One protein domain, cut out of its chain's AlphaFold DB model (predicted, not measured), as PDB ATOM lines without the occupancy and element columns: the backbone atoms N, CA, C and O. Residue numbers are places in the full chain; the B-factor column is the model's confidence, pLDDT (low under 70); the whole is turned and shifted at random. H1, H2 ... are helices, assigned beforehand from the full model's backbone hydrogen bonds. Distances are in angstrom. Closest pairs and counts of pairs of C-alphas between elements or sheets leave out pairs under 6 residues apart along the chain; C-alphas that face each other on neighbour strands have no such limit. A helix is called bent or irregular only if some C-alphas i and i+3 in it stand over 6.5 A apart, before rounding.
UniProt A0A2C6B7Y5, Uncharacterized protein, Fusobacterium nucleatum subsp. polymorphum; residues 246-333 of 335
ATOM      1  N   ARG A 246      98.400 136.036  76.670       94.00
ATOM      2  CA  ARG A 246      99.473 135.567  75.772       94.00
ATOM      3  C   ARG A 246     100.852 136.087  76.174       94.00
ATOM      4  O   ARG A 246     101.849 135.408  75.935       94.00
ATOM      5  N   PHE A 247     100.921 137.238  76.840       93.31
ATOM      6  CA  PHE A 247     102.173 137.851  77.267       93.31
ATOM      7  C   PHE A 247     102.636 137.408  78.662       93.31
ATOM      8  O   PHE A 247     103.701 137.846  79.087       93.31
ATOM      9  N   HIS A 248     101.940 136.502  79.366       94.25
ATOM     10  CA  HIS A 248     102.283 136.119  80.752       94.25
ATOM     11  C   HIS A 248     103.729 135.613  80.937       94.25
ATOM     12  O   HIS A 248     104.281 135.693  82.036       94.25
ATOM     13  N   LYS A 249     104.380 135.105  79.882       93.19
ATOM     14  CA  LYS A 249     105.789 134.672  79.927       93.19
ATOM     15  C   LYS A 249     106.796 135.819  79.819       93.19
ATOM     16  O   LYS A 249     107.969 135.608  80.113       93.19
ATOM     17  N   ALA A 250     106.372 137.022  79.433       91.38
ATOM     18  CA  ALA A 250     107.253 138.177  79.323       91.38
ATOM     19  C   ALA A 250     107.877 138.492  80.688       91.38
ATOM     20  O   ALA A 250     107.171 138.667  81.684       91.38
ATOM     21  N   THR A 251     109.206 138.555  80.740       89.69
ATOM     22  CA  THR A 251     109.968 138.754  81.983       89.69
ATOM     23  C   THR A 251     109.734 140.129  82.598       89.69
ATOM     24  O   THR A 251     109.710 140.244  83.817       89.69
ATOM     25  N   ILE A 252     109.479 141.142  81.762       89.31
ATOM     26  CA  ILE A 252     109.166 142.510  82.194       89.31
ATOM     27  C   ILE A 252     107.842 142.607  82.970       89.31
ATOM     28  O   ILE A 252     107.668 143.513  83.771       89.31
ATOM     29  N   LEU A 253     106.912 141.665  82.771       93.19
ATOM     30  CA  LEU A 253     105.668 141.626  83.534       93.19
ATOM     31  C   LEU A 253     105.928 140.968  84.888       93.19
ATOM     32  O   LEU A 253     106.046 139.747  84.982       93.19
ATOM     33  N   THR A 254     106.017 141.752  85.953       94.75
ATOM     34  CA  THR A 254     106.069 141.222  87.322       94.75
ATOM     35  C   THR A 254     104.658 141.130  87.904       94.75
ATOM     36  O   THR A 254     103.731 141.774  87.419       94.75
ATOM     37  N   LYS A 255     104.468 140.343  88.973       95.56
ATOM     38  CA  LYS A 255     103.175 140.320  89.682       95.56
ATOM     39  C   LYS A 255     102.791 141.707  90.209       95.56
ATOM     40  O   LYS A 255     101.614 142.029  90.201       95.56
ATOM     41  N   ALA A 256     103.767 142.507  90.642       94.88
ATOM     42  CA  ALA A 256     103.529 143.867  91.121       94.88
ATOM     43  C   ALA A 256     102.952 144.755  90.010       94.88
ATOM     44  O   ALA A 256     101.890 145.336  90.198       94.88
ATOM     45  N   ILE A 257     103.573 144.746  88.825       96.38
ATOM     46  CA  ILE A 257     103.098 145.502  87.655       96.38
ATOM     47  C   ILE A 257     101.681 145.075  87.269       96.38
ATOM     48  O   ILE A 257     100.817 145.912  87.044       96.38
ATOM     49  N   LEU A 258     101.415 143.767  87.219       96.88
ATOM     50  CA  LEU A 258     100.089 143.258  86.860       96.88
ATOM     51  C   LEU A 258      99.012 143.681  87.872       96.88
ATOM     52  O   LEU A 258      97.909 144.044  87.473       96.88
ATOM     53  N   LYS A 259      99.332 143.672  89.170       95.38
ATOM     54  CA  LYS A 259      98.422 144.148  90.219       95.38
ATOM     55  C   LYS A 259      98.171 145.652  90.119       95.38
ATOM     56  O   LYS A 259      97.020 146.056  90.228       95.38
ATOM     57  N   ASP A 260      99.204 146.456  89.868       95.69
ATOM     58  CA  ASP A 260      99.060 147.902  89.651       95.69
ATOM     59  C   ASP A 260      98.151 148.199  88.444       95.69
ATOM     60  O   ASP A 260      97.231 149.009  88.534       95.69
ATOM     61  N   VAL A 261      98.315 147.467  87.336       96.81
ATOM     62  CA  VAL A 261      97.435 147.582  86.157       96.81
ATOM     63  C   VAL A 261      95.982 147.265  86.514       96.81
ATOM     64  O   VAL A 261      95.085 148.029  86.154       96.81
ATOM     65  N   ILE A 262      95.736 146.170  87.244       96.00
ATOM     66  CA  ILE A 262      94.388 145.805  87.709       96.00
ATOM     67  C   ILE A 262      93.818 146.916  88.593       96.00
ATOM     68  O   ILE A 262      92.689 147.344  88.366       96.00
ATOM     69  N   GLN A 263      94.588 147.429  89.555       94.69
ATOM     70  CA  GLN A 263      94.155 148.511  90.444       94.69
ATOM     71  C   GLN A 263      93.799 149.783  89.665       94.69
ATOM     72  O   GLN A 263      92.738 150.364  89.900       94.69
ATOM     73  N   LYS A 264      94.624 150.182  88.691       95.50
ATOM     74  CA  LYS A 264      94.362 151.336  87.815       95.50
ATOM     75  C   LYS A 264      93.109 151.147  86.965       95.50
ATOM     76  O   LYS A 264      92.316 152.080  86.841       95.50
ATOM     77  N   LEU A 265      92.894 149.951  86.412       95.69
ATOM     78  CA  LEU A 265      91.662 149.625  85.688       95.69
ATOM     79  C   LEU A 265      90.444 149.687  86.614       95.69
ATOM     80  O   LEU A 265      89.448 150.322  86.269       95.69
ATOM     81  N   CYS A 266      90.537 149.103  87.807       93.94
ATOM     82  CA  CYS A 266      89.450 149.122  88.779       93.94
ATOM     83  C   CYS A 266      89.097 150.542  89.201       93.94
ATOM     84  O   CYS A 266      87.930 150.914  89.178       93.94
ATOM     85  N   HIS A 267      90.098 151.364  89.505       93.69
ATOM     86  CA  HIS A 267      89.882 152.765  89.835       93.69
ATOM     87  C   HIS A 267      89.225 153.525  88.673       93.69
ATOM     88  O   HIS A 267      88.233 154.222  88.873       93.69
ATOM     89  N   LYS A 268      89.730 153.354  87.444       94.44
ATOM     90  CA  LYS A 268      89.236 154.071  86.260       94.44
ATOM     91  C   LYS A 268      87.792 153.726  85.899       94.44
ATOM     92  O   LYS A 268      87.065 154.603  85.438       94.44
ATOM     93  N   TYR A 269      87.391 152.472  86.091       93.44
ATOM     94  CA  TYR A 269      86.053 151.982  85.743       93.44
ATOM     95  C   TYR A 269      85.145 151.776  86.966       93.44
ATOM     96  O   TYR A 269      84.047 151.252  86.819       93.44
ATOM     97  N   ASN A 270      85.570 152.230  88.151       91.12
ATOM     98  CA  ASN A 270      84.850 152.097  89.421       91.12
ATOM     99  C   ASN A 270      84.441 150.642  89.739       91.12
ATOM    100  O   ASN A 270      83.284 150.350  90.045       91.12
ATOM    101  N   LEU A 271      85.408 149.730  89.622       89.81
ATOM    102  CA  LEU A 271      85.247 148.292  89.828       89.81
ATOM    103  C   LEU A 271      85.729 147.876  91.213       89.81
ATOM    104  O   LEU A 271      86.712 148.409  91.730       89.81
ATOM    105  N   TYR A 272      85.096 146.840  91.752       79.38
ATOM    106  CA  TYR A 272      85.577 146.118  92.921       79.38
ATOM    107  C   TYR A 272      85.955 144.705  92.494       79.38
ATOM    108  O   TYR A 272      85.110 143.946  92.026       79.38
ATOM    109  N   VAL A 273      87.231 144.350  92.644       69.88
ATOM    110  CA  VAL A 273      87.665 142.959  92.492       69.88
ATOM    111  C   VAL A 273      87.430 142.287  93.836       69.88
ATOM    112  O   VAL A 273      88.159 142.534  94.793       69.88
ATOM    113  N   GLU A 274      86.380 141.471  93.920       63.66
ATOM    114  CA  GLU A 274      86.005 140.752  95.150       63.66
ATOM    115  C   GLU A 274      87.063 139.726  95.583       63.66
ATOM    116  O   GLU A 274      87.090 139.280  96.731       63.66
ATOM    117  N   VAL A 275      87.953 139.348  94.665       69.31
ATOM    118  CA  VAL A 275      88.929 138.286  94.872       69.31
ATOM    119  C   VAL A 275      90.257 138.842  95.375       69.31
ATOM    120  O   VAL A 275      90.789 139.815  94.842       69.31
ATOM    121  N   ASN A 276      90.844 138.182  96.375       80.56
ATOM    122  CA  ASN A 276      92.197 138.494  96.818       80.56
ATOM    123  C   ASN A 276      93.220 138.093  95.737       80.56
ATOM    124  O   ASN A 276      93.669 136.947  95.683       80.56
ATOM    125  N   ILE A 277      93.610 139.060  94.906       86.62
ATOM    126  CA  ILE A 277      94.581 138.881  93.818       86.62
ATOM    127  C   ILE A 277      96.020 138.634  94.308       86.62
ATOM    128  O   ILE A 277      96.925 138.440  93.494       86.62
ATOM    129  N   ASP A 278      96.287 138.644  95.621       86.00
ATOM    130  CA  ASP A 278      97.648 138.475  96.129       86.00
ATOM    131  C   ASP A 278      98.209 137.069  95.959       86.00
ATOM    132  O   ASP A 278      99.422 136.920  95.762       86.00
ATOM    133  N   SER A 279      97.337 136.060  95.984       88.44
ATOM    134  CA  SER A 279      97.699 134.658  95.772       88.44
ATOM    135  C   SER A 279      97.882 134.300  94.295       88.44
ATOM    136  O   SER A 279      98.440 133.245  93.997       88.44
ATOM    137  N   TYR A 280      97.461 135.175  93.378       93.81
ATOM    138  CA  TYR A 280      97.387 134.852  91.959       93.81
ATOM    139  C   TYR A 280      98.771 134.861  91.304       93.81
ATOM    140  O   TYR A 280      99.654 135.686  91.584       93.81
ATOM    141  N   ASN A 281      98.970 133.910  90.400       94.94
ATOM    142  CA  ASN A 281     100.143 133.830  89.552       94.94
ATOM    143  C   ASN A 281     100.020 134.793  88.353       94.94
ATOM    144  O   ASN A 281      98.975 135.384  88.090       94.94
ATOM    145  N   LYS A 282     101.111 134.977  87.601       95.56
ATOM    146  CA  LYS A 282     101.137 135.934  86.482       95.56
ATOM    147  C   LYS A 282     100.080 135.655  85.408       95.56
ATOM    148  O   LYS A 282      99.579 136.607  84.821       95.56
ATOM    149  N   LYS A 283      99.787 134.385  85.116       97.00
ATOM    150  CA  LYS A 283      98.808 134.003  84.092       97.00
ATOM    151  C   LYS A 283      97.405 134.411  84.532       97.00
ATOM    152  O   LYS A 283      96.744 135.117  83.785       97.00
ATOM    153  N   GLU A 284      97.036 134.071  85.765       96.12
ATOM    154  CA  GLU A 284      95.736 134.416  86.362       96.12
ATOM    155  C   GLU A 284      95.529 135.936  86.420       96.12
ATOM    156  O   GLU A 284      94.472 136.439  86.059       96.12
ATOM    157  N   LEU A 285      96.563 136.700  86.791       96.75
ATOM    158  CA  LEU A 285      96.487 138.166  86.780       96.75
ATOM    159  C   LEU A 285      96.294 138.737  85.364       96.75
ATOM    160  O   LEU A 285      95.579 139.722  85.195       96.75
ATOM    161  N   CYS A 286      96.912 138.141  84.339       96.75
ATOM    162  CA  CYS A 286      96.672 138.563  82.957       96.75
ATOM    163  C   CYS A 286      95.250 138.209  82.491       96.75
ATOM    164  O   CYS A 286      94.648 138.996  81.769       96.75
ATOM    165  N   GLU A 287      94.715 137.061  82.917       96.06
ATOM    166  CA  GLU A 287      93.337 136.638  82.623       96.06
ATOM    167  C   GLU A 287      92.307 137.576  83.267       96.06
ATOM    168  O   GLU A 287      91.332 137.927  82.611       96.06
ATOM    169  N   ILE A 288      92.560 138.074  84.485       95.00
ATOM    170  CA  ILE A 288      91.728 139.124  85.103       95.00
ATOM    171  C   ILE A 288      91.729 140.397  84.253       95.00
ATOM    172  O   ILE A 288      90.684 141.015  84.056       95.00
ATOM    173  N   ILE A 289      92.896 140.823  83.762       95.75
ATOM    174  CA  ILE A 289      92.982 142.010  82.901       95.75
ATOM    175  C   ILE A 289      92.160 141.786  81.629       95.75
ATOM    176  O   ILE A 289      91.378 142.663  81.263       95.75
ATOM    177  N   ASP A 290      92.275 140.614  80.999       96.12
ATOM    178  CA  ASP A 290      91.459 140.249  79.837       96.12
ATOM    179  C   ASP A 290      89.957 140.302  80.159       96.12
ATOM    180  O   ASP A 290      89.200 140.953  79.439       96.12
ATOM    181  N   GLU A 291      89.526 139.715  81.275       94.62
ATOM    182  CA  GLU A 291      88.130 139.738  81.724       94.62
ATOM    183  C   GLU A 291      87.608 141.166  81.931       94.62
ATOM    184  O   GLU A 291      86.554 141.521  81.398       94.62
ATOM    185  N   ILE A 292      88.356 142.013  82.647       94.38
ATOM    186  CA  ILE A 292      87.994 143.421  82.851       94.38
ATOM    187  C   ILE A 292      87.879 144.129  81.499       94.38
ATOM    188  O   ILE A 292      86.914 144.853  81.249       94.38
ATOM    189  N   THR A 293      88.847 143.922  80.605       94.38
ATOM    190  CA  THR A 293      88.858 144.620  79.316       94.38
ATOM    191  C   THR A 293      87.673 144.247  78.435       94.38
ATOM    192  O   THR A 293      87.103 145.130  77.791       94.38
ATOM    193  N   LEU A 294      87.256 142.980  78.460       93.75
ATOM    194  CA  LEU A 294      86.100 142.484  77.717       93.75
ATOM    195  C   LEU A 294      84.778 142.947  78.339       93.75
ATOM    196  O   LEU A 294      83.946 143.517  77.635       93.75
ATOM    197  N   ASN A 295      84.598 142.760  79.650       93.69
ATOM    198  CA  ASN A 295      83.337 143.058  80.340       93.69
ATOM    199  C   ASN A 295      83.006 144.555  80.352       93.69
ATOM    200  O   ASN A 295      81.835 144.929  80.301       93.69
ATOM    201  N   TYR A 296      84.030 145.411  80.389       93.62
ATOM    202  CA  TYR A 296      83.864 146.865  80.454       93.62
ATOM    203  C   TYR A 296      84.206 147.579  79.145       93.62
ATOM    204  O   TYR A 296      84.233 148.808  79.114       93.62
ATOM    205  N   ILE A 297      84.445 146.824  78.063       93.38
ATOM    206  CA  ILE A 297      84.745 147.350  76.721       93.38
ATOM    207  C   ILE A 297      85.866 148.399  76.799       93.38
ATOM    208  O   ILE A 297      85.764 149.518  76.290       93.38
ATOM    209  N   VAL A 298      86.940 148.054  77.512       94.81
ATOM    210  CA  VAL A 298      88.064 148.963  77.745       94.81
ATOM    211  C   VAL A 298      88.718 149.278  76.396       94.81
ATOM    212  O   VAL A 298      89.198 148.362  75.725       94.81
ATOM    213  N   PRO A 299      88.794 150.556  75.980       94.94
ATOM    214  CA  PRO A 299      89.435 150.907  74.722       94.94
ATOM    215  C   PRO A 299      90.909 150.482  74.705       94.94
ATOM    216  O   PRO A 299      91.637 150.716  75.673       94.94
ATOM    217  N   ASN A 300      91.373 149.918  73.585       93.56
ATOM    218  CA  ASN A 300      92.743 149.405  73.445       93.56
ATOM    219  C   ASN A 300      93.811 150.446  73.821       93.56
ATOM    220  O   ASN A 300      94.751 150.139  74.546       93.56
ATOM    221  N   ASN A 301      93.638 151.698  73.391       94.56
ATOM    222  CA  ASN A 301      94.547 152.789  73.747       94.56
ATOM    223  C   ASN A 301      94.603 153.035  75.261       94.56
ATOM    224  O   ASN A 301      95.674 153.279  75.800       94.56
ATOM    225  N   THR A 302      93.472 152.928  75.961       95.56
ATOM    226  CA  THR A 302      93.419 153.084  77.418       95.56
ATOM    227  C   THR A 302      94.178 151.965  78.120       95.56
ATOM    228  O   THR A 302      94.941 152.245  79.042       95.56
ATOM    229  N   LEU A 303      94.005 150.718  77.677       96.44
ATOM    230  CA  LEU A 303      94.749 149.583  78.221       96.44
ATOM    231  C   LEU A 303      96.256 149.731  77.966       96.44
ATOM    232  O   LEU A 303      97.049 149.575  78.891       96.44
ATOM    233  N   CYS A 304      96.657 150.068  76.735       96.75
ATOM    234  CA  CYS A 304      98.060 150.289  76.389       96.75
ATOM    235  C   CYS A 304      98.687 151.431  77.196       96.75
ATOM    236  O   CYS A 304      99.839 151.306  77.613       96.75
ATOM    237  N   ASP A 305      97.954 152.522  77.427       96.69
ATOM    238  CA  ASP A 305      98.434 153.660  78.211       96.69
ATOM    239  C   ASP A 305      98.671 153.253  79.677       96.69
ATOM    240  O   ASP A 305      99.781 153.433  80.175       96.69
ATOM    241  N   ILE A 306      97.695 152.595  80.319       97.25
ATOM    242  CA  ILE A 306      97.825 152.085  81.700       97.25
ATOM    243  C   ILE A 306      99.000 151.109  81.813       97.25
ATOM    244  O   ILE A 306      99.843 151.258  82.694       97.25
ATOM    245  N   LEU A 307      99.093 150.137  80.898       97.12
ATOM    246  CA  LEU A 307     100.198 149.177  80.871       97.12
ATOM    247  C   LEU A 307     101.553 149.877  80.739       97.12
ATOM    248  O   LEU A 307     102.499 149.504  81.425       97.12
ATOM    249  N   SER A 308     101.654 150.880  79.865       97.25
ATOM    250  CA  SER A 308     102.903 151.615  79.637       97.25
ATOM    251  C   SER A 308     103.337 152.392  80.878       97.25
ATOM    252  O   SER A 308     104.515 152.381  81.222       97.25
ATOM    253  N   GLU A 309     102.398 153.036  81.570       97.00
ATOM    254  CA  GLU A 309     102.680 153.736  82.825       97.00
ATOM    255  C   GLU A 309     103.183 152.765  83.896       97.00
ATOM    256  O   GLU A 309     104.250 152.984  84.462       97.00
ATOM    257  N   SER A 310     102.466 151.658  84.120       96.88
ATOM    258  CA  SER A 310     102.844 150.630  85.099       96.88
ATOM    259  C   SER A 310     104.176 149.946  84.786       96.88
ATOM    260  O   SER A 310     104.867 149.495  85.693       96.88
ATOM    261  N   LEU A 311     104.540 149.825  83.506       96.12
ATOM    262  CA  LEU A 311     105.775 149.159  83.087       96.12
ATOM    263  C   LEU A 311     107.016 150.037  83.224       96.12
ATOM    264  O   LEU A 311     108.096 149.515  83.502       96.12
ATOM    265  N   TYR A 312     106.884 151.331  82.946       96.19
ATOM    266  CA  TYR A 312     108.042 152.186  82.699       96.19
ATOM    267  C   TYR A 312     108.179 153.331  83.695       96.19
ATOM    268  O   TYR A 312     109.304 153.695  84.013       96.19
ATOM    269  N   LEU A 313     107.076 153.912  84.177       93.69
ATOM    270  CA  LEU A 313     107.124 155.219  84.836       93.69
ATOM    271  C   LEU A 313     107.928 155.199  86.139       93.69
ATOM    272  O   LEU A 313     108.735 156.094  86.355       93.69
ATOM    273  N   GLU A 314     107.765 154.161  86.962       91.50
ATOM    274  CA  GLU A 314     108.501 154.020  88.231       91.50
ATOM    275  C   GLU A 314     110.015 153.848  88.041       91.50
ATOM    276  O   GLU A 314     110.782 154.114  88.961       91.50
ATOM    277  N   ASN A 315     110.452 153.416  86.853       91.12
ATOM    278  CA  ASN A 315     111.865 153.198  86.551       91.12
ATOM    279  C   ASN A 315     112.545 154.448  85.971       91.12
ATOM    280  O   ASN A 315     113.755 154.431  85.767       91.12
ATOM    281  N   ILE A 316     111.798 155.505  85.649       94.69
ATOM    282  CA  ILE A 316     112.328 156.685  84.961       94.69
ATOM    283  C   ILE A 316     112.615 157.787  85.979       94.69
ATOM    284  O   ILE A 316     111.721 158.213  86.710       94.69
ATOM    285  N   ASP A 317     113.836 158.321  85.958       94.50
ATOM    286  CA  ASP A 317     114.127 159.595  86.609       94.50
ATOM    287  C   ASP A 317     113.568 160.729  85.739       94.50
ATOM    288  O   ASP A 317     114.080 161.048  84.656       94.50
ATOM    289  N   LEU A 318     112.462 161.314  86.201       92.75
ATOM    290  CA  LEU A 318     111.770 162.375  85.483       92.75
ATOM    291  C   LEU A 318     112.550 163.695  85.482       92.75
ATOM    292  O   LEU A 318     112.350 164.503  84.573       92.75
ATOM    293  N   GLU A 319     113.445 163.928  86.447       92.62
ATOM    294  CA  GLU A 319     114.264 165.141  86.469       92.62
ATOM    295  C   GLU A 319     115.366 165.102  85.411       92.62
ATOM    296  O   GLU A 319     115.655 166.133  84.794       92.62
ATOM    297  N   GLU A 320     115.885 163.914  85.105       92.44
ATOM    298  CA  GLU A 320     116.855 163.694  84.027       92.44
ATOM    299  C   GLU A 320     116.215 163.598  82.628       92.44
ATOM    300  O   GLU A 320     116.917 163.530  81.612       92.44
ATOM    301  N   ALA A 321     114.881 163.608  82.527       93.56
ATOM    302  CA  ALA A 321     114.203 163.576  81.236       93.56
ATOM    303  C   ALA A 321     114.443 164.882  80.437       93.56
ATOM    304  O   ALA A 321     114.310 165.982  80.982       93.56
ATOM    305  N   PRO A 322     114.724 164.823  79.122       94.31
ATOM    306  CA  PRO A 322     114.870 166.032  78.315       94.31
ATOM    307  C   PRO A 322     113.564 166.838  78.215       94.31
ATOM    308  O   PRO A 322     112.470 166.274  78.239       94.31
ATOM    309  N   ASP A 323     113.663 168.153  77.994       95.19
ATOM    310  CA  ASP A 323     112.509 169.072  77.971       95.19
ATOM    311  C   ASP A 323     111.382 168.651  77.019       95.19
ATOM    312  O   ASP A 323     110.198 168.791  77.333       95.19
ATOM    313  N   ASN A 324     111.727 168.108  75.849       94.69
ATOM    314  CA  ASN A 324     110.738 167.652  74.876       94.69
ATOM    315  C   ASN A 324     109.965 166.406  75.353       94.69
ATOM    316  O   ASN A 324     108.806 166.248  74.967       94.69
ATOM    317  N   TYR A 325     110.557 165.566  76.208       96.44
ATOM    318  CA  TYR A 325     109.858 164.483  76.906       96.44
ATOM    319  C   TYR A 325     109.073 165.013  78.108       96.44
ATOM    320  O   TYR A 325     107.891 164.689  78.234       96.44
ATOM    321  N   LYS A 326     109.661 165.900  78.929       95.81
ATOM    322  CA  LYS A 326     108.967 166.571  80.048       95.81
ATOM    323  C   LYS A 326     107.684 167.259  79.586       95.81
ATOM    324  O   LYS A 326     106.653 167.162  80.240       95.81
ATOM    325  N   PHE A 327     107.694 167.895  78.414       95.88
ATOM    326  CA  PHE A 327     106.493 168.485  77.820       95.88
ATOM    327  C   PHE A 327     105.377 167.461  77.550       95.88
ATOM    328  O   PHE A 327     104.203 167.762  77.771       95.88
ATOM    329  N   LEU A 328     105.717 166.254  77.079       95.56
ATOM    330  CA  LEU A 328     104.740 165.180  76.863       95.56
ATOM    331  C   LEU A 328     104.208 164.632  78.188       95.56
ATOM    332  O   LEU A 328     103.001 164.435  78.313       95.56
ATOM    333  N   LEU A 329     105.088 164.453  79.175       94.38
ATOM    334  CA  LEU A 329     104.734 164.006  80.525       94.38
ATOM    335  C   LEU A 329     103.776 164.997  81.210       94.38
ATOM    336  O   LEU A 329     102.703 164.593  81.659       94.38
ATOM    337  N   LYS A 330     104.074 166.305  81.169       94.69
ATOM    338  CA  LYS A 330     103.196 167.374  81.693       94.69
ATOM    339  C   LYS A 330     101.815 167.366  81.049       94.69
ATOM    340  O   LYS A 330     100.806 167.479  81.734       94.69
ATOM    341  N   LYS A 331     101.741 167.188  79.723       92.81
ATOM    342  CA  LYS A 331     100.460 167.096  78.995       92.81
ATOM    343  C   LYS A 331      99.576 165.936  79.455       92.81
ATOM    344  O   LYS A 331      98.376 165.968  79.197       92.81
ATOM    345  N   ARG A 332     100.163 164.918  80.085       89.38
ATOM    346  CA  ARG A 332      99.470 163.752  80.640       89.38
ATOM    347  C   ARG A 332      99.263 163.837  82.156       89.38
ATOM    348  O   ARG A 332      98.616 162.955  82.699       89.38
ATOM    349  N   GLY A 333      99.779 164.872  82.824       90.38
ATOM    350  CA  GLY A 333      99.744 164.986  84.286       90.38
ATOM    351  C   GLY A 333     100.702 164.028  85.003       90.38
ATOM    352  O   GLY A 333     100.422 163.638  86.129       90.38
TER     353      GLY A 333
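What this domain is: This is residues 246 to 333 of the 335 residues of an uncharacterized protein of Fusobacterium nucleatum subsp. polymorphum (UniProt A0A2C6B7Y5). H1 and H2 lie side by side and run the same way, with the long link of residues 270 to 281 returning from the end of H1 to the start of H2. H3 packs slantwise on H1, and a short link leads on from it to small H4, which sits away at one end and touches no helix. The printed part has 88 residues with four named helices, H1, H2, H3 and H4 in that order, and no named strand; the class is all helix. It is only just compact, close to loose, with a radius of gyration of the C-alphas of 14.3 A, and elongated, spanning 41 by 26 by 21 A.

Where its parts are: Find C-alpha 255 at (103.175, 140.320, 89.682); from there H1 runs 21.1 A through residues 255 to 269. H2, residues 282 to 295, covers 20.1 A. H3, residues 300 to 315, covers 23.5 A; it has a kink of 26 degrees near residue 309 and is irregular, with C-alphas 311 and 314 7.6 A apart. H4, residues 323 to 331, covers 12.3 A and ends at C-alpha 331, (100.460, 167.096, 78.995).

How they stand to each other: Look first at Lys 255 and Lys 282, whose C-alphas, 5.8 A apart, are the closest of H1 and H2; these helices touch at a shallow tilt of 15 degrees. H3 touches H1 with residues 306 to 311 alone, opposite ways at a steep tilt of 47 degrees; their closest C-alphas, of Ile 257 and Ser 310, are 5.7 A apart. H2 and H3 are close but not clearly touching, with the C-alphas of Thr 293 and Leu 303 closest at 7.8 A. H4 is apart from H1, H2 and H3. Every O i to N i+4 pair is within hydrogen-bond range in H1 and H2, against 10 of 12 in H3 and 4 of 5 in H4.

The domain as a whole: The two C-alphas farthest apart, of Glu 274 and Asp 323, are 42.4 A apart. The printed part has no cut; the link from H1 to H2 is long, and that from H2 to H3 is tight. Confidence is under 70 at residues 273 to 275.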